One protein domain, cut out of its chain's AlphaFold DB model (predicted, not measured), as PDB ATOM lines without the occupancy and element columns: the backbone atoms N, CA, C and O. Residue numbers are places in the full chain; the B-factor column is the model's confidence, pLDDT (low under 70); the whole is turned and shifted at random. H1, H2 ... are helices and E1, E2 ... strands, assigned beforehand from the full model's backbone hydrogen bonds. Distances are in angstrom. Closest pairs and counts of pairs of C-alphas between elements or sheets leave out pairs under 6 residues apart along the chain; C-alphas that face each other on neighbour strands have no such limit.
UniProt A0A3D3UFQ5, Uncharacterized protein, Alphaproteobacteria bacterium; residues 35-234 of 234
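Overview. This is residues 35 to 234 of the 234 residues of an uncharacterized protein of Alphaproteobacteria bacterium (UniProt A0A3D3UFQ5). Two twisted sheets, one of seven strands and one of five, lie face to face as a sandwich, the strands of the one at 20 degrees to those of the other. The small helix H1 only grazes the larger sheet. The larger sheet runs E1 E2 E12 E4 E8 E9 E10 and the smaller E3 E11 E5 E6 E7, both antiparallel throughout. The printed part has 200 residues with one named helix and twelve named strands, in the order E1, H1, then E2 to E12; the class is mostly strand, with under half of the residues in named elements. The whole is compact, with a radius of gyration of the C-alphas of 15.9 A, and elongated, spanning 48 by 31 by 30 A.

Arrangement. In the larger sheet the edge strand E1, residues 37 to 40, is antiparallel to E2, residues 55 to 59, with N 37 and O 58 2.8 A apart, within hydrogen-bond range like the pairs that follow. H1, residues 48 to 51, only grazes this sheet with residues 48 to 49; it is too short for an O i to N i+4 pair, and its 1 O i to N i+3 pair is not within range. E2 neighbours E12, residues 221 to 232 (N 57 and O 223, 2.8 A). E12 neighbours E4, residues 80 to 88 (N 85 and O 227, 2.9 A). E4 neighbours E8, residues 161 to 168 (N 82 and O 166, 2.8 A). E8, E9, residues 174 to 180, and E10, residues 186 to 191, form a meander, each strand the antiparallel neighbour of the one before, with N 165 and O 177 2.8 A and N 178 and O 187 2.8 A apart. In the smaller sheet the edge strand E3, residues 62 to 67, neighbours E11, residues 206 to 214 (N 65 and O 210, 2.8 A). E11 neighbours E5, residues 97 to 104 (N 100 and O 211, 3.0 A). E5, E6, residues 121 to 126, and E7, residues 134 to 138, form the other meander (N 101 and O 124, 2.8 A; N 123 and O 136, 2.9 A). Between the sheets, the closest C-alphas of E11 and E12 are those of Tyr 213 and Val 221, 6.2 A apart.

Along the chain. E1 begins at C-alpha 37, (-23.123, -8.122, 43.693). E4 is 25.4 A long, E8 23.3 A and E11 22.7 A. E5 bends by 60 degrees at residue 101. E12, 30.7 A, bends by 70 degrees at residue 226 and ends at C-alpha 232, (-51.489, -5.357, 39.446).

Size, cuts and confidence. The two C-alphas farthest apart, of Ala 76 and Ser 218, are 49.0 A apart. The printed part has no cut. The links E3 to E4, E5 to E6, E7 to E8 and E10 to E11 are long. The mean pLDDT of the printed part is 90.3; residues 93 to 95, 193, 195, 217 and 234 are under 70.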
ATOM      1  N   THR A  35     -27.368  -4.976  38.424       93.25
ATOM      2  CA  THR A  35     -25.988  -4.523  38.213       93.25
ATOM      3  C   THR A  35     -25.373  -4.324  39.587       93.25
ATOM      4  O   THR A  35     -25.824  -3.446  40.314       93.25
ATOM      5  N   GLY A  36     -24.398  -5.146  39.963       92.44
ATOM      6  CA  GLY A  36     -23.849  -5.207  41.319       92.44
ATOM      7  C   GLY A  36     -23.689  -6.654  41.785       92.44
ATOM      8  O   GLY A  36     -23.914  -7.593  41.027       92.44
ATOM      9  N   SER A  37     -23.289  -6.826  43.039       93.75
ATOM     10  CA  SER A  37     -23.123  -8.122  43.693       93.75
ATOM     11  C   SER A  37     -24.247  -8.368  44.689       93.75
ATOM     12  O   SER A  37     -24.625  -7.472  45.446       93.75
ATOM     13  N   VAL A  38     -24.756  -9.596  44.697       94.50
ATOM     14  CA  VAL A  38     -25.681 -10.076  45.723       94.50
ATOM     15  C   VAL A  38     -24.858 -10.561  46.910       94.50
ATOM     16  O   VAL A  38     -24.044 -11.473  46.778       94.50
ATOM     17  N   THR A  39     -25.065  -9.944  48.068       94.62
ATOM     18  CA  THR A  39     -24.259 -10.147  49.270       94.62
ATOM     19  C   THR A  39     -25.121 -10.768  50.371       94.62
ATOM     20  O   THR A  39     -26.071 -10.129  50.840       94.62
ATOM     21  N   PRO A  40     -24.807 -11.998  50.820       94.12
ATOM     22  CA  PRO A  40     -25.511 -12.628  51.929       94.12
ATOM     23  C   PRO A  40     -25.437 -11.770  53.195       94.12
ATOM     24  O   PRO A  40     -24.386 -11.216  53.527       94.12
ATOM     25  N   ARG A  41     -26.545 -11.684  53.936       94.19
ATOM     26  CA  ARG A  41     -26.590 -11.011  55.238       94.19
ATOM     27  C   ARG A  41     -27.028 -12.003  56.305       94.19
ATOM     28  O   ARG A  41     -28.156 -12.497  56.293       94.19
ATOM     29  N   THR A  42     -26.124 -12.288  57.232       92.06
ATOM     30  CA  THR A  42     -26.432 -13.091  58.415       92.06
ATOM     31  C   THR A  42     -27.070 -12.187  59.470       92.06
ATOM     32  O   THR A  42     -26.498 -11.134  59.771       92.06
ATOM     33  N   PRO A  43     -28.236 -12.556  60.033       93.62
ATOM     34  CA  PRO A  43     -28.815 -11.841  61.162       93.62
ATOM     35  C   PRO A  43     -27.814 -11.726  62.313       93.62
ATOM     36  O   PRO A  43     -27.197 -12.713  62.711       93.62
ATOM     37  N   ALA A  44     -27.656 -10.519  62.845       92.69
ATOM     38  CA  ALA A  44     -26.730 -10.230  63.932       92.69
ATOM     39  C   ALA A  44     -27.393  -9.346  64.992       92.69
ATOM     40  O   ALA A  44     -28.247  -8.510  64.693       92.69
ATOM     41  N   LEU A  45     -26.976  -9.531  66.245       92.25
ATOM     42  CA  LEU A  45     -27.391  -8.681  67.358       92.25
ATOM     43  C   LEU A  45     -26.675  -7.324  67.277       92.25
ATOM     44  O   LEU A  45     -25.542  -7.239  66.809       92.25
ATOM     45  N   GLY A  46     -27.330  -6.263  67.751       89.19
ATOM     46  CA  GLY A  46     -26.744  -4.920  67.853       89.19
ATOM     47  C   GLY A  46     -27.706  -3.808  67.449       89.19
ATOM     48  O   GLY A  46     -27.771  -2.781  68.117       89.19
ATOM     49  N   ASN A  47     -28.513  -4.024  66.409       92.81
ATOM     50  CA  ASN A  47     -29.604  -3.122  66.044       92.81
ATOM     51  C   ASN A  47     -30.702  -3.864  65.255       92.81
ATOM     52  O   ASN A  47     -30.516  -4.994  64.802       92.81
ATOM     53  N   ARG A  48     -31.869  -3.228  65.095       93.69
ATOM     54  CA  ARG A  48     -33.025  -3.842  64.415       93.69
ATOM     55  C   ARG A  48     -32.786  -4.086  62.921       93.69
ATOM     56  O   ARG A  48     -33.343  -5.037  62.386       93.69
ATOM     57  N   PHE A  49     -31.954  -3.268  62.274       95.44
ATOM     58  CA  PHE A  49     -31.567  -3.445  60.872       95.44
ATOM     59  C   PHE A  49     -30.766  -4.740  60.685       95.44
ATOM     60  O   PHE A  49     -31.091  -5.568  59.840       95.44
ATOM     61  N   ALA A  50     -29.743  -4.937  61.518       94.62
ATOM     62  CA  ALA A  50     -28.835  -6.073  61.498       94.62
ATOM     63  C   ALA A  50     -29.521  -7.378  61.922       94.62
ATOM     64  O   ALA A  50     -29.161  -8.441  61.414       94.62
ATOM     65  N   LEU A  51     -30.524  -7.285  62.798       94.69
ATOM     66  CA  LEU A  51     -31.313  -8.419  63.268       94.69
ATOM     67  C   LEU A  51     -32.297  -8.942  62.214       94.69
ATOM     68  O   LEU A  51     -32.591 -10.134  62.189       94.69
ATOM     69  N   ALA A  52     -32.836  -8.070  61.363       93.62
ATOM     70  CA  ALA A  52     -33.849  -8.466  60.397       93.62
ATOM     71  C   ALA A  52     -33.252  -9.257  59.220       93.62
ATOM     72  O   ALA A  52     -32.163  -8.952  58.718       93.62
ATOM     73  N   THR A  53     -34.003 -10.265  58.762       93.31
ATOM     74  CA  THR A  53     -33.686 -11.031  57.553       93.31
ATOM     75  C   THR A  53     -33.697 -10.110  56.342       93.31
ATOM     76  O   THR A  53     -34.686  -9.423  56.086       93.31
ATOM     77  N   ARG A  54     -32.589 -10.094  55.604       94.06
ATOM     78  CA  ARG A  54     -32.372  -9.197  54.467       94.06
ATOM     79  C   ARG A  54     -31.396  -9.804  53.472       94.06
ATOM     80  O   ARG A  54     -30.625 -10.693  53.829       94.06
ATOM     81  N   LEU A  55     -31.417  -9.304  52.243       94.62
ATOM     82  CA  LEU A  55     -30.401  -9.578  51.233       94.62
ATOM     83  C   LEU A  55     -29.748  -8.263  50.830       94.62
ATOM     84  O   LEU A  55     -30.449  -7.296  50.525       94.62
ATOM     85  N   GLY A  56     -28.419  -8.228  50.864       95.00
ATOM     86  CA  GLY A  56     -27.662  -7.058  50.457       95.00
ATOM     87  C   GLY A  56     -27.419  -7.063  48.962       95.00
ATOM     88  O   GLY A  56     -27.117  -8.098  48.374       95.00
ATOM     89  N   TYR A  57     -27.498  -5.890  48.361       94.81
ATOM     90  CA  TYR A  57     -27.044  -5.648  47.005       94.81
ATOM     91  C   TYR A  57     -26.019  -4.534  47.056       94.81
ATOM     92  O   TYR A  57     -26.312  -3.453  47.557       94.81
ATOM     93  N   THR A  58     -24.806  -4.810  46.587       94.56
ATOM     94  CA  THR A  58     -23.660  -3.911  46.750       94.56
ATOM     95  C   THR A  58     -22.910  -3.717  45.443       94.56
ATOM     96  O   THR A  58     -22.799  -4.643  44.644       94.56
ATOM     97  N   SER A  59     -22.351  -2.537  45.217       92.56
ATOM     98  CA  SER A  59     -21.541  -2.242  44.033       92.56
ATOM     99  C   SER A  59     -20.457  -1.228  44.371       92.56
ATOM    100  O   SER A  59     -20.646  -0.393  45.245       92.56
ATOM    101  N   THR A  60     -19.331  -1.268  43.665       89.00
ATOM    102  CA  THR A  60     -18.224  -0.312  43.850       89.00
ATOM    103  C   THR A  60     -18.468   1.040  43.182       89.00
ATOM    104  O   THR A  60     -17.659   1.951  43.315       89.00
ATOM    105  N   SER A  61     -19.547   1.180  42.407       84.25
ATOM    106  CA  SER A  61     -19.892   2.460  41.779       84.25
ATOM    107  C   SER A  61     -21.391   2.621  41.560       84.25
ATOM    108  O   SER A  61     -21.977   3.598  42.015       84.25
ATOM    109  N   HIS A  62     -22.017   1.647  40.893       89.19
ATOM    110  CA  HIS A  62     -23.407   1.715  40.454       89.19
ATOM    111  C   HIS A  62     -24.125   0.410  40.758       89.19
ATOM    112  O   HIS A  62     -23.772  -0.651  40.232       89.19
ATOM    113  N   LEU A  63     -25.139   0.499  41.605       93.12
ATOM    114  CA  LEU A  63     -26.086  -0.558  41.888       93.12
ATOM    115  C   LEU A  63     -27.388  -0.260  41.150       93.12
ATOM    116  O   LEU A  63     -27.937   0.832  41.293       93.12
ATOM    117  N   THR A  64     -27.909  -1.241  40.415       94.38
ATOM    118  CA  THR A  64     -29.283  -1.191  39.893       94.38
ATOM    119  C   THR A  64     -29.981  -2.523  40.106       94.38
ATOM    120  O   THR A  64     -29.335  -3.566  40.051       94.38
ATOM    121  N   MET A  65     -31.290  -2.496  40.340       93.06
ATOM    122  CA  MET A  65     -32.146  -3.673  40.464       93.06
ATOM    123  C   MET A  65     -33.454  -3.393  39.743       93.06
ATOM    124  O   MET A  65     -34.009  -2.306  39.899       93.06
ATOM    125  N   ARG A  66     -33.959  -4.358  38.970       91.44
ATOM    126  CA  ARG A  66     -35.251  -4.187  38.301       91.44
ATOM    127  C   ARG A  66     -36.048  -5.467  38.080       91.44
ATOM    128  O   ARG A  66     -35.450  -6.528  37.885       91.44
ATOM    129  N   TYR A  67     -37.375  -5.345  38.063       88.69
ATOM    130  CA  TYR A  67     -38.309  -6.406  37.682       88.69
ATOM    131  C   TYR A  67     -39.723  -5.877  37.365       88.69
ATOM    132  O   TYR A  67     -40.176  -4.877  37.921       88.69
ATOM    133  N   GLY A  68     -40.437  -6.622  36.518       84.06
ATOM    134  CA  GLY A  68     -41.866  -6.458  36.269       84.06
ATOM    135  C   GLY A  68     -42.216  -5.378  35.248       84.06
ATOM    136  O   GLY A  68     -41.358  -4.666  34.726       84.06
ATOM    137  N   GLN A  69     -43.514  -5.268  34.980       85.69
ATOM    138  CA  GLN A  69     -44.107  -4.220  34.160       85.69
ATOM    139  C   GLN A  69     -45.548  -3.972  34.632       85.69
ATOM    140  O   GLN A  69     -46.225  -4.909  35.058       85.69
ATOM    141  N   GLY A  70     -46.008  -2.726  34.579       82.69
ATOM    142  CA  GLY A  70     -47.368  -2.331  34.937       82.69
ATOM    143  C   GLY A  70     -47.705  -0.925  34.453       82.69
ATOM    144  O   GLY A  70     -46.868  -0.258  33.854       82.69
ATOM    145  N   ILE A  71     -48.930  -0.479  34.714       85.69
ATOM    146  CA  ILE A  71     -49.430   0.843  34.314       85.69
ATOM    147  C   ILE A  71     -50.094   1.542  35.506       85.69
ATOM    148  O   ILE A  71     -50.569   0.874  36.427       85.69
ATOM    149  N   ILE A  72     -50.164   2.879  35.485       86.31
ATOM    150  CA  ILE A  72     -50.956   3.638  36.471       86.31
ATOM    151  C   ILE A  72     -52.438   3.280  36.340       86.31
ATOM    152  O   ILE A  72     -53.097   3.064  37.353       86.31
ATOM    153  N   GLY A  73     -52.930   3.146  35.109       83.50
ATOM    154  CA  GLY A  73     -54.307   2.762  34.828       83.50
ATOM    155  C   GLY A  73     -55.168   3.913  34.319       83.50
ATOM    156  O   GLY A  73     -54.903   5.083  34.585       83.50
ATOM    157  N   THR A  74     -56.190   3.557  33.545       80.00
ATOM    158  CA  THR A  74     -57.055   4.454  32.754       80.00
ATOM    159  C   THR A  74     -58.387   4.770  33.441       80.00
ATOM    160  O   THR A  74     -59.290   5.345  32.836       80.00
ATOM    161  N   GLY A  75     -58.557   4.363  34.698       76.69
ATOM    162  CA  GLY A  75     -59.814   4.405  35.445       76.69
ATOM    163  C   GLY A  75     -60.665   3.146  35.269       76.69
ATOM    164  O   GLY A  75     -61.323   2.733  36.224       76.69
ATOM    165  N   ALA A  76     -60.639   2.525  34.088       77.19
ATOM    166  CA  ALA A  76     -61.280   1.233  33.838       77.19
ATOM    167  C   ALA A  76     -60.326   0.070  34.120       77.19
ATOM    168  O   ALA A  76     -60.725  -0.872  34.795       77.19
ATOM    169  N   ASP A  77     -59.078   0.216  33.670       81.06
ATOM    170  CA  ASP A  77     -58.061  -0.826  33.720       81.06
ATOM    171  C   ASP A  77     -56.808  -0.345  34.459       81.06
ATOM    172  O   ASP A  77     -56.522   0.859  34.524       81.06
ATOM    173  N   GLY A  78     -56.017  -1.286  34.965       83.75
ATOM    174  CA  GLY A  78     -54.725  -1.026  35.588       83.75
ATOM    175  C   GLY A  78     -54.807  -0.559  37.040       83.75
ATOM    176  O   GLY A  78     -55.787  -0.771  37.751       83.75
ATOM    177  N   GLY A  79     -53.737   0.081  37.507       87.31
ATOM    178  CA  GLY A  79     -53.531   0.355  38.924       87.31
ATOM    179  C   GLY A  79     -52.680  -0.715  39.587       87.31
ATOM    180  O   GLY A  79     -52.417  -1.791  39.040       87.31
ATOM    181  N   PHE A  80     -52.201  -0.385  40.780       88.50
ATOM    182  CA  PHE A  80     -51.223  -1.213  41.454       88.50
ATOM    183  C   PHE A  80     -51.153  -0.987  42.957       88.50
ATOM    184  O   PHE A  80     -51.553   0.057  43.478       88.50
ATOM    185  N   ARG A  81     -50.564  -1.964  43.643       90.06
ATOM    186  CA  ARG A  81     -50.046  -1.822  45.003       90.06
ATOM    187  C   ARG A  81     -48.615  -2.308  45.045       90.06
ATOM    188  O   ARG A  81     -48.275  -3.338  44.470       90.06
ATOM    189  N   MET A  82     -47.785  -1.555  45.743       91.12
ATOM    190  CA  MET A  82     -46.367  -1.821  45.853       91.12
ATOM    191  C   MET A  82     -45.905  -1.581  47.277       91.12
ATOM    192  O   MET A  82     -46.311  -0.605  47.908       91.12
ATOM    193  N   HIS A  83     -45.026  -2.455  47.755       93.62
ATOM    194  CA  HIS A  83     -44.365  -2.322  49.045       93.62
ATOM    195  C   HIS A  83     -42.887  -2.657  48.893       93.62
ATOM    196  O   HIS A  83     -42.545  -3.725  48.393       93.62
ATOM    197  N   TYR A  84     -42.022  -1.761  49.361       93.75
ATOM    198  CA  TYR A  84     -40.614  -2.041  49.616       93.75
ATOM    199  C   TYR A  84     -40.332  -1.928  51.096       93.75
ATOM    200  O   TYR A  84     -40.660  -0.912  51.703       93.75
ATOM    201  N   ARG A  85     -39.609  -2.903  51.640       96.06
ATOM    202  CA  ARG A  85     -38.816  -2.683  52.841       96.06
ATOM    203  C   ARG A  85     -37.344  -2.682  52.479       96.06
ATOM    204  O   ARG A  85     -36.817  -3.706  52.037       96.06
ATOM    205  N   PHE A  86     -36.688  -1.549  52.684       96.81
ATOM    206  CA  PHE A  86     -35.302  -1.335  52.278       96.81
ATOM    207  C   PHE A  86     -34.520  -0.536  53.318       96.81
ATOM    208  O   PHE A  86     -35.095   0.126  54.179       96.81
ATOM    209  N   GLY A  87     -33.199  -0.548  53.206       96.19
ATOM    210  CA  GLY A  87     -32.347   0.419  53.884       96.19
ATOM    211  C   GLY A  87     -30.944   0.457  53.287       96.19
ATOM    212  O   GLY A  87     -30.610  -0.339  52.407       96.19
ATOM    213  N   VAL A  88     -30.141   1.415  53.735       94.81
ATOM    214  CA  VAL A  88     -28.823   1.697  53.156       94.81
ATOM    215  C   VAL A  88     -27.735   0.919  53.892       94.81
ATOM    216  O   VAL A  88     -27.685   0.900  55.125       94.81
ATOM    217  N   SER A  89     -26.851   0.281  53.128       93.62
ATOM    218  CA  SER A  89     -25.788  -0.596  53.635       93.62
ATOM    219  C   SER A  89     -24.404  -0.278  53.066       93.62
ATOM    220  O   SER A  89     -23.542  -1.156  53.003       93.62
ATOM    221  N   ASP A  90     -24.192   0.984  52.682       92.19
ATOM    222  CA  ASP A  90     -22.898   1.511  52.238       92.19
ATOM    223  C   ASP A  90     -21.774   1.215  53.241       92.19
ATOM    224  O   ASP A  90     -21.986   1.199  54.460       92.19
ATOM    225  N   ASP A  91     -20.556   1.023  52.727       86.12
ATOM    226  CA  ASP A  91     -19.368   0.784  53.558       86.12
ATOM    227  C   ASP A  91     -18.834   2.067  54.216       86.12
ATOM    228  O   ASP A  91     -18.364   2.056  55.356       86.12
ATOM    229  N   THR A  92     -18.971   3.202  53.539       75.75
ATOM    230  CA  THR A  92     -18.395   4.498  53.899       75.75
ATOM    231  C   THR A  92     -19.445   5.599  53.793       75.75
ATOM    232  O   THR A  92     -20.475   5.426  53.146       75.75
ATOM    233  N   ASP A  93     -19.239   6.701  54.522       66.25
ATOM    234  CA  ASP A  93     -20.170   7.831  54.502       66.25
ATOM    235  C   ASP A  93     -20.043   8.556  53.160       66.25
ATOM    236  O   ASP A  93     -19.089   9.290  52.892       66.25
ATOM    237  N   SER A  94     -20.968   8.248  52.269       64.50
ATOM    238  CA  SER A  94     -20.945   8.643  50.876       64.50
ATOM    239  C   SER A  94     -21.763   9.922  50.705       64.50
ATOM    240  O   SER A  94     -22.882   9.920  50.198       64.50
ATOM    241  N   LEU A  95     -21.190  11.068  51.092       66.75
ATOM    242  CA  LEU A  95     -21.823  12.390  50.904       66.75
ATOM    243  C   LEU A  95     -22.226  12.678  49.434       66.75
ATOM    244  O   LEU A  95     -23.039  13.567  49.186       66.75
ATOM    245  N   GLY A  96     -21.687  11.910  48.478       80.88
ATOM    246  CA  GLY A  96     -22.013  11.934  47.049       80.88
ATOM    247  C   GLY A  96     -22.932  10.809  46.559       80.88
ATOM    248  O   GLY A  96     -22.935  10.520  45.361       80.88
ATOM    249  N   CYS A  97     -23.642  10.112  47.449       89.38
ATOM    250  CA  CYS A  97     -24.555   9.056  47.039       89.38
ATOM    251  C   CYS A  97     -25.911   9.578  46.593       89.38
ATOM    252  O   CYS A  97     -26.452  10.555  47.111       89.38
ATOM    253  N   HIS A  98     -26.480   8.832  45.658       91.56
ATOM    254  CA  HIS A  98     -27.804   9.048  45.108       91.56
ATOM    255  C   HIS A  98     -28.565   7.745  45.162       91.56
ATOM    256  O   HIS A  98     -27.974   6.672  45.014       91.56
ATOM    257  N   MET A  99     -29.873   7.829  45.350       94.06
ATOM    258  CA  MET A  99     -30.719   6.657  45.461       94.06
ATOM    259  C   MET A  99     -32.104   6.931  44.906       94.06
ATOM    260  O   MET A  99     -32.674   7.987  45.169       94.06
ATOM    261  N   PHE A 100     -32.663   5.949  44.213       96.00
ATOM    262  CA  PHE A 100     -34.066   5.913  43.819       96.00
ATOM    263  C   PHE A 100     -34.603   4.496  44.022       96.00
ATOM    264  O   PHE A 100     -33.920   3.534  43.693       96.00
ATOM    265  N   LEU A 101     -35.813   4.357  44.556       95.38
ATOM    266  CA  LEU A 101     -36.581   3.115  44.599       95.38
ATOM    267  C   LEU A 101     -38.032   3.429  44.247       95.38
ATOM    268  O   LEU A 101     -38.677   4.234  44.917       95.38
ATOM    269  N   GLY A 102     -38.569   2.780  43.223       94.25
ATOM    270  CA  GLY A 102     -39.959   2.967  42.836       94.25
ATOM    271  C   GLY A 102     -40.257   2.493  41.426       94.25
ATOM    272  O   GLY A 102     -39.555   1.646  40.875       94.25
ATOM    273  N   ILE A 103     -41.307   3.076  40.854       92.69
ATOM    274  CA  ILE A 103     -41.802   2.771  39.520       92.69
ATOM    275  C   ILE A 103     -41.285   3.801  38.510       92.69
ATOM    276  O   ILE A 103     -41.273   5.001  38.782       92.69
ATOM    277  N   THR A 104     -40.837   3.351  37.341       94.00
ATOM    278  CA  THR A 104     -40.326   4.233  36.276       94.00
ATOM    279  C   THR A 104     -40.537   3.632  34.895       94.00
ATOM    280  O   THR A 104     -40.508   2.417  34.737       94.00
ATOM    281  N   LYS A 105     -40.675   4.460  33.859       92.56
ATOM    282  CA  LYS A 105     -40.685   4.008  32.457       92.56
ATOM    283  C   LYS A 105     -39.336   3.437  32.002       92.56
ATOM    284  O   LYS A 105     -39.242   2.811  30.947       92.56
ATOM    285  N   GLN A 106     -38.272   3.649  32.773       86.94
ATOM    286  CA  GLN A 106     -36.944   3.172  32.420       86.94
ATOM    287  C   GLN A 106     -36.851   1.639  32.506       86.94
ATOM    288  O   GLN A 106     -36.879   1.048  33.584       86.94
ATOM    289  N   ILE A 107     -36.706   1.000  31.341       84.44
ATOM    290  CA  ILE A 107     -36.573  -0.462  31.207       84.44
ATOM    291  C   ILE A 107     -35.147  -0.973  31.473       84.44
ATOM    292  O   ILE A 107     -34.927  -2.164  31.703       84.44
ATOM    293  N   SER A 108     -34.169  -0.068  31.459       84.62
ATOM    294  CA  SER A 108     -32.805  -0.306  31.926       84.62
ATOM    295  C   SER A 108     -32.650   0.122  33.391       84.62
ATOM    296  O   SER A 108     -33.485   0.837  33.945       84.62
ATOM    297  N   GLY A 109     -31.582  -0.328  34.053       80.56
ATOM    298  CA  GLY A 109     -31.257   0.177  35.389       80.56
ATOM    299  C   GLY A 109     -30.951   1.679  35.352       80.56
ATOM    300  O   GLY A 109     -30.294   2.142  34.419       80.56
ATOM    301  N   ILE A 110     -31.415   2.431  36.354       87.88
ATOM    302  CA  ILE A 110     -31.092   3.857  36.516       87.88
ATOM    303  C   ILE A 110     -29.621   3.981  36.926       87.88
ATOM    304  O   ILE A 110     -29.266   3.663  38.059       87.88
ATOM    305  N   ALA A 111     -28.759   4.416  36.008       82.50
ATOM    306  CA  ALA A 111     -27.320   4.514  36.235       82.50
ATOM    307  C   ALA A 111     -26.827   5.950  36.029       82.50
ATOM    308  O   ALA A 111     -27.013   6.507  34.950       82.50
ATOM    309  N   GLY A 112     -26.173   6.514  37.050       82.12
ATOM    310  CA  GLY A 112     -25.430   7.776  36.947       82.12
ATOM    311  C   GLY A 112     -26.297   9.017  36.728       82.12
ATOM    312  O   GLY A 112     -25.852   9.951  36.067       82.12
ATOM    313  N   VAL A 113     -27.536   9.012  37.226       87.88
ATOM    314  CA  VAL A 113     -28.507  10.096  37.024       87.88
ATOM    315  C   VAL A 113     -29.208  10.437  38.331       87.88
ATOM    316  O   VAL A 113     -29.755   9.549  38.992       87.88
ATOM    317  N   ASP A 114     -29.217  11.728  38.670       90.62
ATOM    318  CA  ASP A 114     -29.816  12.216  39.907       90.62
ATOM    319  C   ASP A 114     -31.338  12.021  39.858       90.62
ATOM    320  O   ASP A 114     -31.967  12.381  38.851       90.62
ATOM    321  N   PRO A 115     -31.970  11.529  40.942       92.50
ATOM    322  CA  PRO A 115     -33.408  11.273  40.961       92.50
ATOM    323  C   PRO A 115     -34.274  12.505  40.642       92.50
ATOM    324  O   PRO A 115     -35.386  12.356  40.147       92.50
ATOM    325  N   GLU A 116     -33.759  13.722  40.875       92.44
ATOM    326  CA  GLU A 116     -34.433  14.995  40.553       92.44
ATOM    327  C   GLU A 116     -34.638  15.217  39.050       92.44
ATOM    328  O   GLU A 116     -35.473  16.026  38.659       92.44
ATOM    329  N   THR A 117     -33.893  14.509  38.202       93.75
ATOM    330  CA  THR A 117     -33.974  14.646  36.741       93.75
ATOM    331  C   THR A 117     -34.857  13.581  36.091       93.75
ATOM    332  O   THR A 117     -35.125  13.641  34.890       93.75
ATOM    333  N   LEU A 118     -35.316  12.596  36.870       94.06
ATOM    334  CA  LEU A 118     -36.086  11.478  36.349       94.06
ATOM    335  C   LEU A 118     -37.473  11.931  35.886       94.06
ATOM    336  O   LEU A 118     -38.207  12.640  36.574       94.06
ATOM    337  N   THR A 119     -37.844  11.456  34.703       94.44
ATOM    338  CA  THR A 119     -39.170  11.616  34.103       94.44
ATOM    339  C   THR A 119     -39.905  10.279  34.133       94.44
ATOM    340  O   THR A 119     -39.283   9.224  34.262       94.44
ATOM    341  N   ASN A 120     -41.232  10.311  34.010       93.81
ATOM    342  CA  ASN A 120     -42.110   9.138  34.035       93.81
ATOM    343  C   ASN A 120     -41.802   8.186  35.198       93.81
ATOM    344  O   ASN A 120     -41.643   6.979  35.002       93.81
ATOM    345  N   CYS A 121     -41.666   8.744  36.398       94.19
ATOM    346  CA  CYS A 121     -41.286   8.011  37.594       94.19
ATOM    347  C   CYS A 121     -42.142   8.411  38.790       94.19
ATOM    348  O   CYS A 121     -42.680   9.518  38.835       94.19
ATOM    349  N   ILE A 122     -42.260   7.500  39.753       94.94
ATOM    350  CA  ILE A 122     -42.775   7.756  41.095       94.94
ATOM    351  C   ILE A 122     -41.997   6.862  42.062       94.94
ATOM    352  O   ILE A 122     -41.981   5.641  41.908       94.94
ATOM    353  N   GLY A 123     -41.345   7.439  43.065       95.94
ATOM    354  CA  GLY A 123     -40.523   6.665  43.989       95.94
ATOM    355  C   GLY A 123     -39.996   7.461  45.171       95.94
ATOM    356  O   GLY A 123     -40.288   8.642  45.329       95.94
ATOM    357  N   ILE A 124     -39.205   6.798  46.002       97.75
ATOM    358  CA  ILE A 124     -38.505   7.376  47.147       97.75
ATOM    359  C   ILE A 124     -37.002   7.365  46.893       97.75
ATOM    360  O   ILE A 124     -36.474   6.465  46.243       97.75
ATOM    361  N   GLY A 125     -36.288   8.350  47.418       96.00
ATOM    362  CA  GLY A 125     -34.853   8.408  47.219       96.00
ATOM    363  C   GLY A 125     -34.191   9.614  47.849       96.00
ATOM    364  O   GLY A 125     -34.778  10.298  48.685       96.00
ATOM    365  N   HIS A 126     -32.980   9.899  47.394       94.69
ATOM    366  CA  HIS A 126     -32.291  11.157  47.643       94.69
ATOM    367  C   HIS A 126     -31.272  11.419  46.528       94.69
ATOM    368  O   HIS A 126     -30.671  10.483  46.004       94.69
ATOM    369  N   ALA A 127     -31.060  12.685  46.182       92.44
ATOM    370  CA  ALA A 127     -29.885  13.106  45.416       92.44
ATOM    371  C   ALA A 127     -28.687  13.379  46.350       92.44
ATOM    372  O   ALA A 127     -28.862  13.465  47.572       92.44
ATOM    373  N   SER A 128     -27.495  13.541  45.782       89.06
ATOM    374  CA  SER A 128     -26.268  13.906  46.504       89.06
ATOM    375  C   SER A 128     -26.441  15.171  47.347       89.06
ATOM    376  O   SER A 128     -27.207  16.074  47.008       89.06
ATOM    377  N   GLY A 129     -25.758  15.212  48.493       87.31
ATOM    378  CA  GLY A 129     -25.837  16.315  49.453       87.31
ATOM    379  C   GLY A 129     -27.139  16.388  50.261       87.31
ATOM    380  O   GLY A 129     -27.218  17.169  51.208       87.31
ATOM    381  N   ASN A 130     -28.154  15.574  49.952       91.38
ATOM    382  CA  ASN A 130     -29.389  15.552  50.729       91.38
ATOM    383  C   ASN A 130     -29.260  14.699  51.986       91.38
ATOM    384  O   ASN A 130     -28.940  13.514  51.923       91.38
ATOM    385  N   SER A 131     -29.623  15.288  53.125       92.62
ATOM    386  CA  SER A 131     -29.636  14.589  54.414       92.62
ATOM    387  C   SER A 131     -30.883  13.734  54.640       92.62
ATOM    388  O   SER A 131     -30.851  12.842  55.484       92.62
ATOM    389  N   ASN A 132     -31.967  13.977  53.894       96.00
ATOM    390  CA  ASN A 132     -33.271  13.338  54.095       96.00
ATOM    391  C   ASN A 132     -33.766  12.659  52.816       96.00
ATOM    392  O   ASN A 132     -33.514  13.143  51.708       96.00
ATOM    393  N   LEU A 133     -34.543  11.591  52.983       97.31
ATOM    394  CA  LEU A 133     -35.299  10.969  51.905       97.31
ATOM    395  C   LEU A 133     -36.390  11.916  51.388       97.31
ATOM    396  O   LEU A 133     -36.910  12.777  52.101       97.31
ATOM    397  N   SER A 134     -36.723  11.775  50.112       97.94
ATOM    398  CA  SER A 134     -37.769  12.539  49.434       97.94
ATOM    399  C   SER A 134     -38.579  11.640  48.509       97.94
ATOM    400  O   SER A 134     -38.064  10.634  48.017       97.94
ATOM    401  N   ILE A 135     -39.826  12.025  48.247       97.81
ATOM    402  CA  ILE A 135     -40.630  11.441  47.174       97.81
ATOM    403  C   ILE A 135     -40.298  12.157  45.869       97.81
ATOM    404  O   ILE A 135     -40.356  13.385  45.789       97.81
ATOM    405  N   TYR A 136     -39.955  11.372  44.859       96.62
ATOM    406  CA  TYR A 136     -39.673  11.795  43.497       96.62
ATOM    407  C   TYR A 136     -40.840  11.407  42.607       96.62
ATOM    408  O   TYR A 136     -41.344  10.288  42.702       96.62
ATOM    409  N   HIS A 137     -41.267  12.325  41.745       94.88
ATOM    410  CA  HIS A 137     -42.294  12.045  40.758       94.88
ATOM    411  C   HIS A 137     -42.130  12.905  39.506       94.88
ATOM    412  O   HIS A 137     -41.552  13.992  39.546       94.88
ATOM    413  N   GLY A 138     -42.679  12.428  38.396       93.69
ATOM    414  CA  GLY A 138     -42.790  13.194  37.163       93.69
ATOM    415  C   GLY A 138     -43.358  12.369  36.020       93.69
ATOM    416  O   GLY A 138     -43.277  11.143  36.029       93.69
ATOM    417  N   GLY A 139     -43.927  13.050  35.032       92.44
ATOM    418  CA  GLY A 139     -44.418  12.474  33.782       92.44
ATOM    419  C   GLY A 139     -43.502  12.857  32.636       92.44
ATOM    420  O   GLY A 139     -42.318  12.542  32.670       92.44
ATOM    421  N   SER A 140     -44.008  13.606  31.656       92.00
ATOM    422  CA  SER A 140     -43.189  14.127  30.548       92.00
ATOM    423  C   SER A 140     -42.093  15.113  30.978       92.00
ATOM    424  O   SER A 140     -41.181  15.381  30.200       92.00
ATOM    425  N   ALA A 141     -42.149  15.622  32.212       92.50
ATOM    426  CA  ALA A 141     -41.119  16.444  32.832       92.50
ATOM    427  C   ALA A 141     -40.892  16.014  34.290       92.50
ATOM    428  O   ALA A 141     -41.816  15.528  34.952       92.50
ATOM    429  N   ALA A 142     -39.666  16.210  34.781       93.12
ATOM    430  CA  ALA A 142     -39.329  16.011  36.184       93.12
ATOM    431  C   ALA A 142     -39.999  17.088  37.046       93.12
ATOM    432  O   ALA A 142     -40.234  18.209  36.580       93.12
ATOM    433  N   GLN A 143     -40.323  16.759  38.296       94.25
ATOM    434  CA  GLN A 143     -40.998  17.684  39.200       94.25
ATOM    435  C   GLN A 143     -40.255  17.880  40.515       94.25
ATOM    436  O   GLN A 143     -39.367  17.113  40.886       94.25
ATOM    437  N   ALA A 144     -40.639  18.942  41.225       93.75
ATOM    438  CA  ALA A 144     -40.115  19.231  42.547       93.75
ATOM    439  C   ALA A 144     -40.401  18.057  43.492       93.75
ATOM    440  O   ALA A 144     -41.553  17.677  43.704       93.75
ATOM    441  N   ARG A 145     -39.338  17.498  44.072       94.75
ATOM    442  CA  ARG A 145     -39.437  16.427  45.064       94.75
ATOM    443  C   ARG A 145     -40.145  16.893  46.335       94.75
ATOM    444  O   ARG A 145     -40.051  18.055  46.730       94.75
ATOM    445  N   GLN A 146     -40.759  15.952  47.043       95.94
ATOM    446  CA  GLN A 146     -41.371  16.194  48.349       95.94
ATOM    447  C   GLN A 146     -40.423  15.695  49.449       95.94
ATOM    448  O   GLN A 146     -40.259  14.490  49.631       95.94
ATOM    449  N   ASN A 147     -39.753  16.612  50.156       97.25
ATOM    450  CA  ASN A 147     -38.813  16.275  51.234       97.25
ATOM    451  C   ASN A 147     -39.565  15.740  52.463       97.25
ATOM    452  O   ASN A 147     -40.472  16.402  52.963       97.25
ATOM    453  N   LEU A 148     -39.169  14.568  52.970       98.00
ATOM    454  CA  LEU A 148     -39.826  13.921  54.113       98.00
ATOM    455  C   LEU A 148     -39.376  14.486  55.474       98.00
ATOM    456  O   LEU A 148     -39.996  14.216  56.501       98.00
ATOM    457  N   GLY A 149     -38.312  15.292  55.497       97.50
ATOM    458  CA  GLY A 149     -37.794  15.937  56.701       97.50
ATOM    459  C   GLY A 149     -36.855  15.056  57.533       97.50
ATOM    460  O   GLY A 149     -36.578  13.902  57.209       97.50
ATOM    461  N   ALA A 150     -36.351  15.622  58.633       96.56
ATOM    462  CA  ALA A 150     -35.262  15.048  59.435       96.56
ATOM    463  C   ALA A 150     -35.580  13.686  60.086       96.56
ATOM    464  O   ALA A 150     -34.671  12.954  60.473       96.56
ATOM    465  N   ASN A 151     -36.860  13.317  60.186       97.81
ATOM    466  CA  ASN A 151     -37.268  12.010  60.706       97.81
ATOM    467  C   ASN A 151     -36.936  10.854  59.747       97.81
ATOM    468  O   ASN A 151     -36.903   9.703  60.190       97.81
ATOM    469  N   PHE A 152     -36.641  11.159  58.479       97.94
ATOM    470  CA  PHE A 152     -36.339  10.202  57.414       97.94
ATOM    471  C   PHE A 152     -34.942  10.460  56.832       97.94
ATOM    472  O   PHE A 152     -34.825  10.927  55.697       97.94
ATOM    473  N   PRO A 153     -33.865  10.207  57.592       95.75
ATOM    474  CA  PRO A 153     -32.512  10.472  57.125       95.75
ATOM    475  C   PRO A 153     -32.116   9.552  55.954       95.75
ATOM    476  O   PRO A 153     -32.390   8.354  55.954       95.75
ATOM    477  N   ALA A 154     -31.445  10.111  54.950       92.81
ATOM    478  CA  ALA A 154     -31.073   9.403  53.722       92.81
ATOM    479  C   ALA A 154     -29.797   8.553  53.848       92.81
ATOM    480  O   ALA A 154     -29.692   7.504  53.216       92.81
ATOM    481  N   ASN A 155     -28.835   9.000  54.661       83.75
ATOM    482  CA  ASN A 155     -27.459   8.480  54.662       83.75
ATOM    483  C   ASN A 155     -27.113   7.682  55.925       83.75
ATOM    484  O   ASN A 155     -25.960   7.625  56.349       83.75
ATOM    485  N   THR A 156     -28.102   7.067  56.572       89.31
ATOM    486  CA  THR A 156     -27.833   6.203  57.721       89.31
ATOM    487  C   THR A 156     -27.455   4.803  57.262       89.31
ATOM    488  O   THR A 156     -28.142   4.168  56.470       89.31
ATOM    489  N   ARG A 157     -26.324   4.309  57.766       89.69
ATOM    490  CA  ARG A 157     -25.730   3.041  57.331       89.69
ATOM    491  C   ARG A 157     -26.068   1.936  58.309       89.69
ATOM    492  O   ARG A 157     -25.805   2.072  59.504       89.69
ATOM    493  N   ASN A 158     -26.638   0.845  57.808       92.88
ATOM    494  CA  ASN A 158     -26.972  -0.347  58.589       92.88
ATOM    495  C   ASN A 158     -27.739  -0.038  59.891       92.88
ATOM    496  O   ASN A 158     -27.542  -0.709  60.907       92.88
ATOM    497  N   THR A 159     -28.564   1.014  59.876       94.06
ATOM    498  CA  THR A 159     -29.210   1.576  61.072       94.06
ATOM    499  C   THR A 159     -30.704   1.755  60.846       94.06
ATOM    500  O   THR A 159     -31.502   1.151  61.565       94.06
ATOM    501  N   ASP A 160     -31.084   2.537  59.832       95.38
ATOM    502  CA  ASP A 160     -32.486   2.759  59.490       95.38
ATOM    503  C   ASP A 160     -32.920   1.898  58.318       95.38
ATOM    504  O   ASP A 160     -32.161   1.626  57.388       95.38
ATOM    505  N   PHE A 161     -34.177   1.484  58.375       96.19
ATOM    506  CA  PHE A 161     -34.855   0.809  57.288       96.19
ATOM    507  C   PHE A 161     -36.299   1.287  57.242       96.19
ATOM    508  O   PHE A 161     -36.901   1.644  58.263       96.19
ATOM    509  N   TYR A 162     -36.827   1.329  56.031       98.12
ATOM    510  CA  TYR A 162     -38.054   2.019  55.693       98.12
ATOM    511  C   TYR A 162     -39.010   1.053  55.024       98.12
ATOM    512  O   TYR A 162     -38.597   0.293  54.150       98.12
ATOM    513  N   ASP A 163     -40.275   1.114  55.418       98.00
ATOM    514  CA  ASP A 163     -41.369   0.659  54.576       98.00
ATOM    515  C   ASP A 163     -41.787   1.800  53.667       98.00
ATOM    516  O   ASP A 163     -42.031   2.907  54.141       98.00
ATOM    517  N   PHE A 164     -41.879   1.527  52.375       97.81
ATOM    518  CA  PHE A 164     -42.428   2.435  51.386       97.81
ATOM    519  C   PHE A 164     -43.568   1.740  50.657       97.81
ATOM    520  O   PHE A 164     -43.360   0.718  50.000       97.81
ATOM    521  N   PHE A 165     -44.761   2.309  50.778       96.88
ATOM    522  CA  PHE A 165     -45.956   1.870  50.085       96.88
ATOM    523  C   PHE A 165     -46.303   2.848  48.974       96.88
ATOM    524  O   PHE A 165     -46.289   4.064  49.174       96.88
ATOM    525  N   LEU A 166     -46.675   2.303  47.819       94.00
ATOM    526  CA  LEU A 166     -47.230   3.060  46.708       94.00
ATOM    527  C   LEU A 166     -48.493   2.360  46.219       94.00
ATOM    528  O   LEU A 166     -48.467   1.172  45.903       94.00
ATOM    529  N   THR A 167     -49.605   3.082  46.172       92.31
ATOM    530  CA  THR A 167     -50.893   2.532  45.752       92.31
ATOM    531  C   THR A 167     -51.550   3.440  44.734       92.31
ATOM    532  O   THR A 167     -51.735   4.630  44.970       92.31
ATOM    533  N   CYS A 168     -51.966   2.847  43.627       89.44
ATOM    534  CA  CYS A 168     -52.794   3.475  42.621       89.44
ATOM    535  C   CYS A 168     -54.092   2.663  42.481       89.44
ATOM    536  O   CYS A 168     -54.033   1.498  42.081       89.44
ATOM    537  N   PRO A 169     -55.272   3.230  42.783       83.12
ATOM    538  CA  PRO A 169     -56.532   2.500  42.710       83.12
ATOM    539  C   PRO A 169     -57.065   2.271  41.285       83.12
ATOM    540  O   PRO A 169     -58.160   1.721  41.217       83.12
ATOM    541  N   CYS A 170     -56.289   2.613  40.235       76.94
ATOM    542  CA  CYS A 170     -56.577   2.688  38.781       76.94
ATOM    543  C   CYS A 170     -56.807   4.103  38.220       76.94
ATOM    544  O   CYS A 170     -57.128   4.248  37.047       76.94
ATOM    545  N   THR A 171     -56.649   5.152  39.026       72.94
ATOM    546  CA  THR A 171     -56.780   6.556  38.596       72.94
ATOM    547  C   THR A 171     -55.423   7.257  38.622       72.94
ATOM    548  O   THR A 171     -54.466   6.738  39.175       72.94
ATOM    549  N   GLU A 172     -55.318   8.482  38.112       77.19
ATOM    550  CA  GLU A 172     -54.060   9.252  38.168       77.19
ATOM    551  C   GLU A 172     -53.651   9.713  39.586       77.19
ATOM    552  O   GLU A 172     -52.695  10.473  39.741       77.19
ATOM    553  N   ASN A 173     -54.352   9.262  40.632       88.50
ATOM    554  CA  ASN A 173     -54.023   9.561  42.020       88.50
ATOM    555  C   ASN A 173     -53.188   8.430  42.613       88.50
ATOM    556  O   ASN A 173     -53.695   7.346  42.913       88.50
ATOM    557  N   VAL A 174     -51.908   8.710  42.832       91.62
ATOM    558  CA  VAL A 174     -50.986   7.760  43.446       91.62
ATOM    559  C   VAL A 174     -50.765   8.147  44.901       91.62
ATOM    560  O   VAL A 174     -50.265   9.226  45.214       91.62
ATOM    561  N   HIS A 175     -51.157   7.250  45.796       94.75
ATOM    562  CA  HIS A 175     -50.994   7.379  47.237       94.75
ATOM    563  C   HIS A 175     -49.645   6.808  47.647       94.75
ATOM    564  O   HIS A 175     -49.283   5.712  47.213       94.75
ATOM    565  N   TRP A 176     -48.931   7.519  48.510       96.69
ATOM    566  CA  TRP A 176     -47.670   7.056  49.070       96.69
ATOM    567  C   TRP A 176     -47.686   7.117  50.592       96.69
ATOM    568  O   TRP A 176     -48.295   8.006  51.189       96.69
ATOM    569  N   GLU A 177     -46.976   6.181  51.207       98.31
ATOM    570  CA  GLU A 177     -46.714   6.157  52.642       98.31
ATOM    571  C   GLU A 177     -45.291   5.657  52.889       98.31
ATOM    572  O   GLU A 177     -44.829   4.719  52.241       98.31
ATOM    573  N   VAL A 178     -44.590   6.292  53.822       98.56
ATOM    574  CA  VAL A 178     -43.246   5.918  54.252       98.56
ATOM    575  C   VAL A 178     -43.236   5.784  55.762       98.56
ATOM    576  O   VAL A 178     -43.544   6.746  56.462       98.56
ATOM    577  N   THR A 179     -42.811   4.629  56.262       98.50
ATOM    578  CA  THR A 179     -42.612   4.383  57.693       98.50
ATOM    579  C   THR A 179     -41.150   4.059  57.969       98.50
ATOM    580  O   THR A 179     -40.598   3.122  57.399       98.50
ATOM    581  N   ARG A 180     -40.509   4.786  58.888       97.62
ATOM    582  CA  ARG A 180     -39.189   4.430  59.425       97.62
ATOM    583  C   ARG A 180     -39.363   3.368  60.504       97.62
ATOM    584  O   ARG A 180     -39.764   3.662  61.626       97.62
ATOM    585  N   VAL A 181     -39.068   2.116  60.174       96.69
ATOM    586  CA  VAL A 181     -39.518   0.948  60.950       96.69
ATOM    587  C   VAL A 181     -38.896   0.882  62.345       96.69
ATOM    588  O   VAL A 181     -39.506   0.393  63.299       96.69
ATOM    589  N   ASN A 182     -37.668   1.369  62.493       93.69
ATOM    590  CA  ASN A 182     -36.963   1.338  63.767       93.69
ATOM    591  C   ASN A 182     -37.412   2.429  64.753       93.69
ATOM    592  O   ASN A 182     -37.188   2.242  65.947       93.69
ATOM    593  N   THR A 183     -38.059   3.508  64.293       95.56
ATOM    594  CA  THR A 183     -38.524   4.623  65.148       95.56
ATOM    595  C   THR A 183     -40.041   4.839  65.134       95.56
ATOM    596  O   THR A 183     -40.564   5.483  66.036       95.56
ATOM    597  N   GLY A 184     -40.759   4.297  64.149       96.19
ATOM    598  CA  GLY A 184     -42.214   4.415  64.007       96.19
ATOM    599  C   GLY A 184     -42.699   5.713  63.350       96.19
ATOM    600  O   GLY A 184     -43.905   5.904  63.210       96.19
ATOM    601  N   HIS A 185     -41.802   6.612  62.928       98.44
ATOM    602  CA  HIS A 185     -42.208   7.822  62.208       98.44
ATOM    603  C   HIS A 185     -42.805   7.476  60.845       98.44
ATOM    604  O   HIS A 185     -42.202   6.721  60.083       98.44
ATOM    605  N   THR A 186     -43.957   8.073  60.542       98.50
ATOM    606  CA  THR A 186     -44.706   7.845  59.301       98.50
ATOM    607  C   THR A 186     -44.971   9.170  58.592       98.50
ATOM    608  O   THR A 186     -45.230  10.182  59.244       98.50
ATOM    609  N   ALA A 187     -44.883   9.171  57.266       98.56
ATOM    610  CA  ALA A 187     -45.275  10.270  56.392       98.56
ATOM    611  C   ALA A 187     -46.092   9.705  55.229       98.56
ATOM    612  O   ALA A 187     -45.796   8.617  54.744       98.56
ATOM    613  N   SER A 188     -47.099  10.436  54.766       98.12
ATOM    614  CA  SER A 188     -47.972   9.988  53.678       98.12
ATOM    615  C   SER A 188     -48.451  11.158  52.833       98.12
ATOM    616  O   SER A 188     -48.539  12.286  53.324       98.12
ATOM    617  N   GLY A 189     -48.854  10.879  51.600       95.94
ATOM    618  CA  GLY A 189     -49.417  11.886  50.714       95.94
ATOM    619  C   GLY A 189     -50.051  11.302  49.462       95.94
ATOM    620  O   GLY A 189     -50.161  10.087  49.288       95.94
ATOM    621  N   VAL A 190     -50.497  12.205  48.592       94.00
ATOM    622  CA  VAL A 190     -51.104  11.881  47.300       94.00
ATOM    623  C   VAL A 190     -50.433  12.720  46.226       94.00
ATOM    624  O   VAL A 190     -50.226  13.919  46.405       94.00
ATOM    625  N   ILE A 191     -50.102  12.081  45.113       91.62
ATOM    626  CA  ILE A 191     -49.651  12.732  43.890       91.62
ATOM    627  C   ILE A 191     -50.817  12.654  42.898       91.62
ATOM    628  O   ILE A 191     -51.298  11.560  42.612       91.62
ATOM    629  N   SER A 192     -51.291  13.804  42.412       87.25
ATOM    630  CA  SER A 192     -52.506  13.914  41.586       87.25
ATOM    631  C   SER A 192     -52.314  14.877  40.414       87.25
ATOM    632  O   SER A 192     -51.780  15.966  40.620       87.25
ATOM    633  N   GLY A 193     -52.828  14.528  39.229       68.81
ATOM    634  CA  GLY A 193     -52.591  15.178  37.924       68.81
ATOM    635  C   GLY A 193     -53.043  16.637  37.711       68.81
ATOM    636  O   GLY A 193     -53.140  17.078  36.572       68.81
ATOM    637  N   GLY A 194     -53.340  17.408  38.763       70.88
ATOM    638  CA  GLY A 194     -53.770  18.810  38.642       70.88
ATOM    639  C   GLY A 194     -52.630  19.758  38.246       70.88
ATOM    640  O   GLY A 194     -52.532  20.196  37.106       70.88
ATOM    641  N   ALA A 195     -51.755  20.088  39.200       67.31
ATOM    642  CA  ALA A 195     -50.533  20.876  38.958       67.31
ATOM    643  C   ALA A 195     -49.296  19.988  38.696       67.31
ATOM    644  O   ALA A 195     -48.189  20.471  38.449       67.31
ATOM    645  N   THR A 196     -49.483  18.674  38.786       82.50
ATOM    646  CA  THR A 196     -48.441  17.660  38.715       82.50
ATOM    647  C   THR A 196     -48.543  16.932  37.387       82.50
ATOM    648  O   THR A 196     -49.596  16.402  37.049       82.50
ATOM    649  N   VAL A 197     -47.444  16.870  36.641       87.44
ATOM    650  CA  VAL A 197     -47.365  16.037  35.443       87.44
ATOM    651  C   VAL A 197     -47.082  14.606  35.889       87.44
ATOM    652  O   VAL A 197     -46.030  14.342  36.470       87.44
ATOM    653  N   MET A 198     -48.018  13.698  35.617       88.62
ATOM    654  CA  MET A 198     -47.913  12.272  35.936       88.62
ATOM    655  C   MET A 198     -47.444  11.459  34.725       88.62
ATOM    656  O   MET A 198     -47.650  11.900  33.586       88.62
ATOM    657  N   PRO A 199     -46.821  10.279  34.932       90.75
ATOM    658  CA  PRO A 199     -46.665   9.307  33.852       90.75
ATOM    659  C   PRO A 199     -48.021   9.066  33.184       90.75
ATOM    660  O   PRO A 199     -49.052   9.100  33.860       90.75
ATOM    661  N   GLN A 200     -48.046   8.854  31.868       89.75
ATOM    662  CA  GLN A 200     -49.331   8.672  31.198       89.75
ATOM    663  C   GLN A 200     -50.015   7.393  31.710       89.75
ATOM    664  O   GLN A 200     -49.331   6.391  31.934       89.75
ATOM    665  N   PRO A 201     -51.353   7.382  31.849       87.06
ATOM    666  CA  PRO A 201     -52.127   6.216  32.287       87.06
ATOM    667  C   PRO A 201     -51.763   4.888  31.611       87.06
ATOM    668  O   PRO A 201     -51.834   3.837  32.244       87.06
ATOM    669  N   THR A 202     -51.363   4.946  30.338       87.62
ATOM    670  CA  THR A 202     -51.026   3.798  29.484       87.62
ATOM    671  C   THR A 202     -49.524   3.548  29.341       87.62
ATOM    672  O   THR A 202     -49.130   2.644  28.604       87.62
ATOM    673  N   ASP A 203     -48.665   4.350  29.976       89.31
ATOM    674  CA  ASP A 203     -47.227   4.104  29.938       89.31
ATOM    675  C   ASP A 203     -46.907   2.796  30.661       89.31
ATOM    676  O   ASP A 203     -47.292   2.593  31.812       89.31
ATOM    677  N   LEU A 204     -46.156   1.921  29.991       89.06
ATOM    678  CA  LEU A 204     -45.606   0.725  30.616       89.06
ATOM    679  C   LEU A 204     -44.430   1.122  31.507       89.06
ATOM    680  O   LEU A 204     -43.370   1.529  31.027       89.06
ATOM    681  N   LEU A 205     -44.626   0.984  32.809       90.50
ATOM    682  CA  LEU A 205     -43.654   1.302  33.836       90.50
ATOM    683  C   LEU A 205     -43.101   0.018  34.456       90.50
ATOM    684  O   LEU A 205     -43.817  -0.959  34.659       90.50
ATOM    685  N   VAL A 206     -41.816   0.032  34.778       91.75
ATOM    686  CA  VAL A 206     -41.131  -0.996  35.553       91.75
ATOM    687  C   VAL A 206     -41.355  -0.696  37.038       91.75
ATOM    688  O   VAL A 206     -40.824   0.304  37.526       91.75
ATOM    689  N   PRO A 207     -42.150  -1.510  37.754       84.88
ATOM    690  CA  PRO A 207     -42.579  -1.226  39.118       84.88
ATOM    691  C   PRO A 207     -41.470  -1.419  40.141       84.88
ATOM    692  O   PRO A 207     -41.373  -0.647  41.088       84.88
ATOM    693  N   ILE A 208     -40.624  -2.428  39.935       88.88
ATOM    694  CA  ILE A 208     -39.420  -2.634  40.724       88.88
ATOM    695  C   ILE A 208     -38.279  -2.042  39.942       88.88
ATOM    696  O   ILE A 208     -37.777  -2.671  39.021       88.88
ATOM    697  N   ASN A 209     -37.892  -0.822  40.297       91.94
ATOM    698  CA  ASN A 209     -36.664  -0.196  39.847       91.94
ATOM    699  C   ASN A 209     -35.994   0.483  41.040       91.94
ATOM    700  O   ASN A 209     -36.564   1.368  41.677       91.94
ATOM    701  N   ALA A 210     -34.794   0.029  41.362       93.81
ATOM    702  CA  ALA A 210     -33.992   0.585  42.428       93.81
ATOM    703  C   ALA A 210     -32.592   0.879  41.910       93.81
ATOM    704  O   ALA A 210     -32.001   0.071  41.190       93.81
ATOM    705  N   SER A 211     -32.042   2.013  42.312       94.62
ATOM    706  CA  SER A 211     -30.665   2.378  42.054       94.62
ATOM    707  C   SER A 211     -30.035   3.002  43.281       94.62
ATOM    708  O   SER A 211     -30.683   3.695  44.067       94.62
ATOM    709  N   ARG A 212     -28.738   2.752  43.425       93.62
ATOM    710  CA  ARG A 212     -27.866   3.519  44.303       93.62
ATOM    711  C   ARG A 212     -26.530   3.676  43.613       93.62
ATOM    712  O   ARG A 212     -25.989   2.695  43.109       93.62
ATOM    713  N   TYR A 213     -25.997   4.881  43.552       90.44
ATOM    714  CA  TYR A 213     -24.681   5.094  42.966       90.44
ATOM    715  C   TYR A 213     -23.938   6.218  43.667       90.44
ATOM    716  O   TYR A 213     -24.527   7.025  44.386       90.44
ATOM    717  N   LEU A 214     -22.629   6.230  43.460       88.19
ATOM    718  CA  LEU A 214     -21.717   7.246  43.956       88.19
ATOM    719  C   LEU A 214     -21.270   8.117  42.775       88.19
ATOM    720  O   LEU A 214     -20.745   7.590  41.796       88.19
ATOM    721  N   SER A 215     -21.473   9.438  42.842       80.81
ATOM    722  CA  SER A 215     -21.089  10.343  41.743       80.81
ATOM    723  C   SER A 215     -19.585  10.619  41.659       80.81
ATOM    724  O   SER A 215     -19.101  11.080  40.629       80.81
ATOM    725  N   SER A 216     -18.841  10.369  42.737       74.00
ATOM    726  CA  SER A 216     -17.386  10.522  42.786       74.00
ATOM    727  C   SER A 216     -16.793   9.841  44.023       74.00
ATOM    728  O   SER A 216     -17.418   9.798  45.080       74.00
ATOM    729  N   GLY A 217     -15.565   9.335  43.898       69.81
ATOM    730  CA  GLY A 217     -14.830   8.691  44.991       69.81
ATOM    731  C   GLY A 217     -14.751   7.167  44.885       69.81
ATOM    732  O   GLY A 217     -15.252   6.559  43.942       69.81
ATOM    733  N   SER A 218     -14.070   6.564  45.858       71.50
ATOM    734  CA  SER A 218     -13.949   5.116  46.030       71.50
ATOM    735  C   SER A 218     -14.775   4.681  47.237       71.50
ATOM    736  O   SER A 218     -14.526   5.157  48.343       71.50
ATOM    737  N   GLY A 219     -15.719   3.772  47.037       81.69
ATOM    738  CA  GLY A 219     -16.522   3.205  48.113       81.69
ATOM    739  C   GLY A 219     -17.527   2.203  47.570       81.69
ATOM    740  O   GLY A 219     -17.776   2.144  46.364       81.69
ATOM    741  N   THR A 220     -18.093   1.399  48.457       89.62
ATOM    742  CA  THR A 220     -19.149   0.451  48.113       89.62
ATOM    743  C   THR A 220     -20.493   1.053  48.475       89.62
ATOM    744  O   THR A 220     -20.766   1.341  49.642       89.62
ATOM    745  N   VAL A 221     -21.356   1.187  47.474       91.88
ATOM    746  CA  VAL A 221     -22.765   1.525  47.670       91.88
ATOM    747  C   VAL A 221     -23.577   0.261  47.902       91.88
ATOM    748  O   VAL A 221     -23.312  -0.772  47.281       91.88
ATOM    749  N   GLY A 222     -24.572   0.336  48.779       93.88
ATOM    750  CA  GLY A 222     -25.368  -0.799  49.213       93.88
ATOM    751  C   GLY A 222     -26.828  -0.448  49.483       93.88
ATOM    752  O   GLY A 222     -27.137   0.513  50.189       93.88
ATOM    753  N   ILE A 223     -27.731  -1.272  48.954       94.88
ATOM    754  CA  ILE A 223     -29.128  -1.342  49.394       94.88
ATOM    755  C   ILE A 223     -29.352  -2.743  49.957       94.88
ATOM    756  O   ILE A 223     -29.121  -3.737  49.269       94.88
ATOM    757  N   ASP A 224     -29.850  -2.829  51.185       95.38
ATOM    758  CA  ASP A 224     -30.370  -4.078  51.732       95.38
ATOM    759  C   ASP A 224     -31.896  -4.103  51.564       95.38
ATOM    760  O   ASP A 224     -32.598  -3.172  51.968       95.38
ATOM    761  N   LEU A 225     -32.409  -5.181  50.966       94.69
ATOM    762  CA  LEU A 225     -33.838  -5.429  50.801       94.69
ATOM    763  C   LEU A 225     -34.310  -6.472  51.815       94.69
ATOM    764  O   LEU A 225     -33.706  -7.536  51.964       94.69
ATOM    765  N   PHE A 226     -35.419  -6.176  52.484       94.31
ATOM    766  CA  PHE A 226     -36.013  -7.021  53.524       94.31
ATOM    767  C   PHE A 226     -37.316  -7.669  53.051       94.31
ATOM    768  O   PHE A 226     -37.668  -8.758  53.494       94.31
ATOM    769  N   TYR A 227     -38.047  -6.983  52.175       92.06
ATOM    770  CA  TYR A 227     -39.322  -7.430  51.631       92.06
ATOM    771  C   TYR A 227     -39.647  -6.628  50.375       92.06
ATOM    772  O   TYR A 227     -39.361  -5.428  50.333       92.06
ATOM    773  N   MET A 228     -40.272  -7.263  49.385       91.44
ATOM    774  CA  MET A 228     -40.967  -6.537  48.325       91.44
ATOM    775  C   MET A 228     -42.278  -7.221  47.965       91.44
ATOM    776  O   MET A 228     -42.381  -8.445  48.017       91.44
ATOM    777  N   GLN A 229     -43.248  -6.426  47.539       90.19
ATOM    778  CA  GLN A 229     -44.502  -6.914  46.985       90.19
ATOM    779  C   GLN A 229     -44.970  -6.006  45.860       90.19
ATOM    780  O   GLN A 229     -44.835  -4.783  45.932       90.19
ATOM    781  N   TRP A 230     -45.536  -6.628  44.834       87.06
ATOM    782  CA  TRP A 230     -46.103  -5.979  43.671       87.06
ATOM    783  C   TRP A 230     -47.418  -6.652  43.285       87.06
ATOM    784  O   TRP A 230     -47.467  -7.858  43.069       87.06
ATOM    785  N   GLU A 231     -48.479  -5.866  43.169       87.31
ATOM    786  CA  GLU A 231     -49.802  -6.308  42.739       87.31
ATOM    787  C   GLU A 231     -50.285  -5.422  41.599       87.31
ATOM    788  O   GLU A 231     -50.248  -4.196  41.710       87.31
ATOM    789  N   THR A 232     -50.788  -6.047  40.536       82.38
ATOM    790  CA  THR A 232     -51.489  -5.357  39.446       82.38
ATOM    791  C   THR A 232     -52.986  -5.574  39.556       82.38
ATOM    792  O   THR A 232     -53.464  -6.561  40.124       82.38
ATOM    793  N   ARG A 233     -53.722  -4.622  39.005       73.56
ATOM    794  CA  ARG A 233     -55.171  -4.650  38.890       73.56
ATOM    795  C   ARG A 233     -55.537  -4.722  37.403       73.56
ATOM    796  O   ARG A 233     -54.802  -4.167  36.587       73.56
ATOM    797  N   ASP A 234     -56.603  -5.467  37.089       64.25
ATOM    798  CA  ASP A 234     -57.163  -5.522  35.727       64.25
ATOM    799  C   ASP A 234     -57.776  -4.184  35.364       64.25
ATOM    800  O   ASP A 234     -58.534  -3.636  36.206       64.25
TER     801      ASP A 234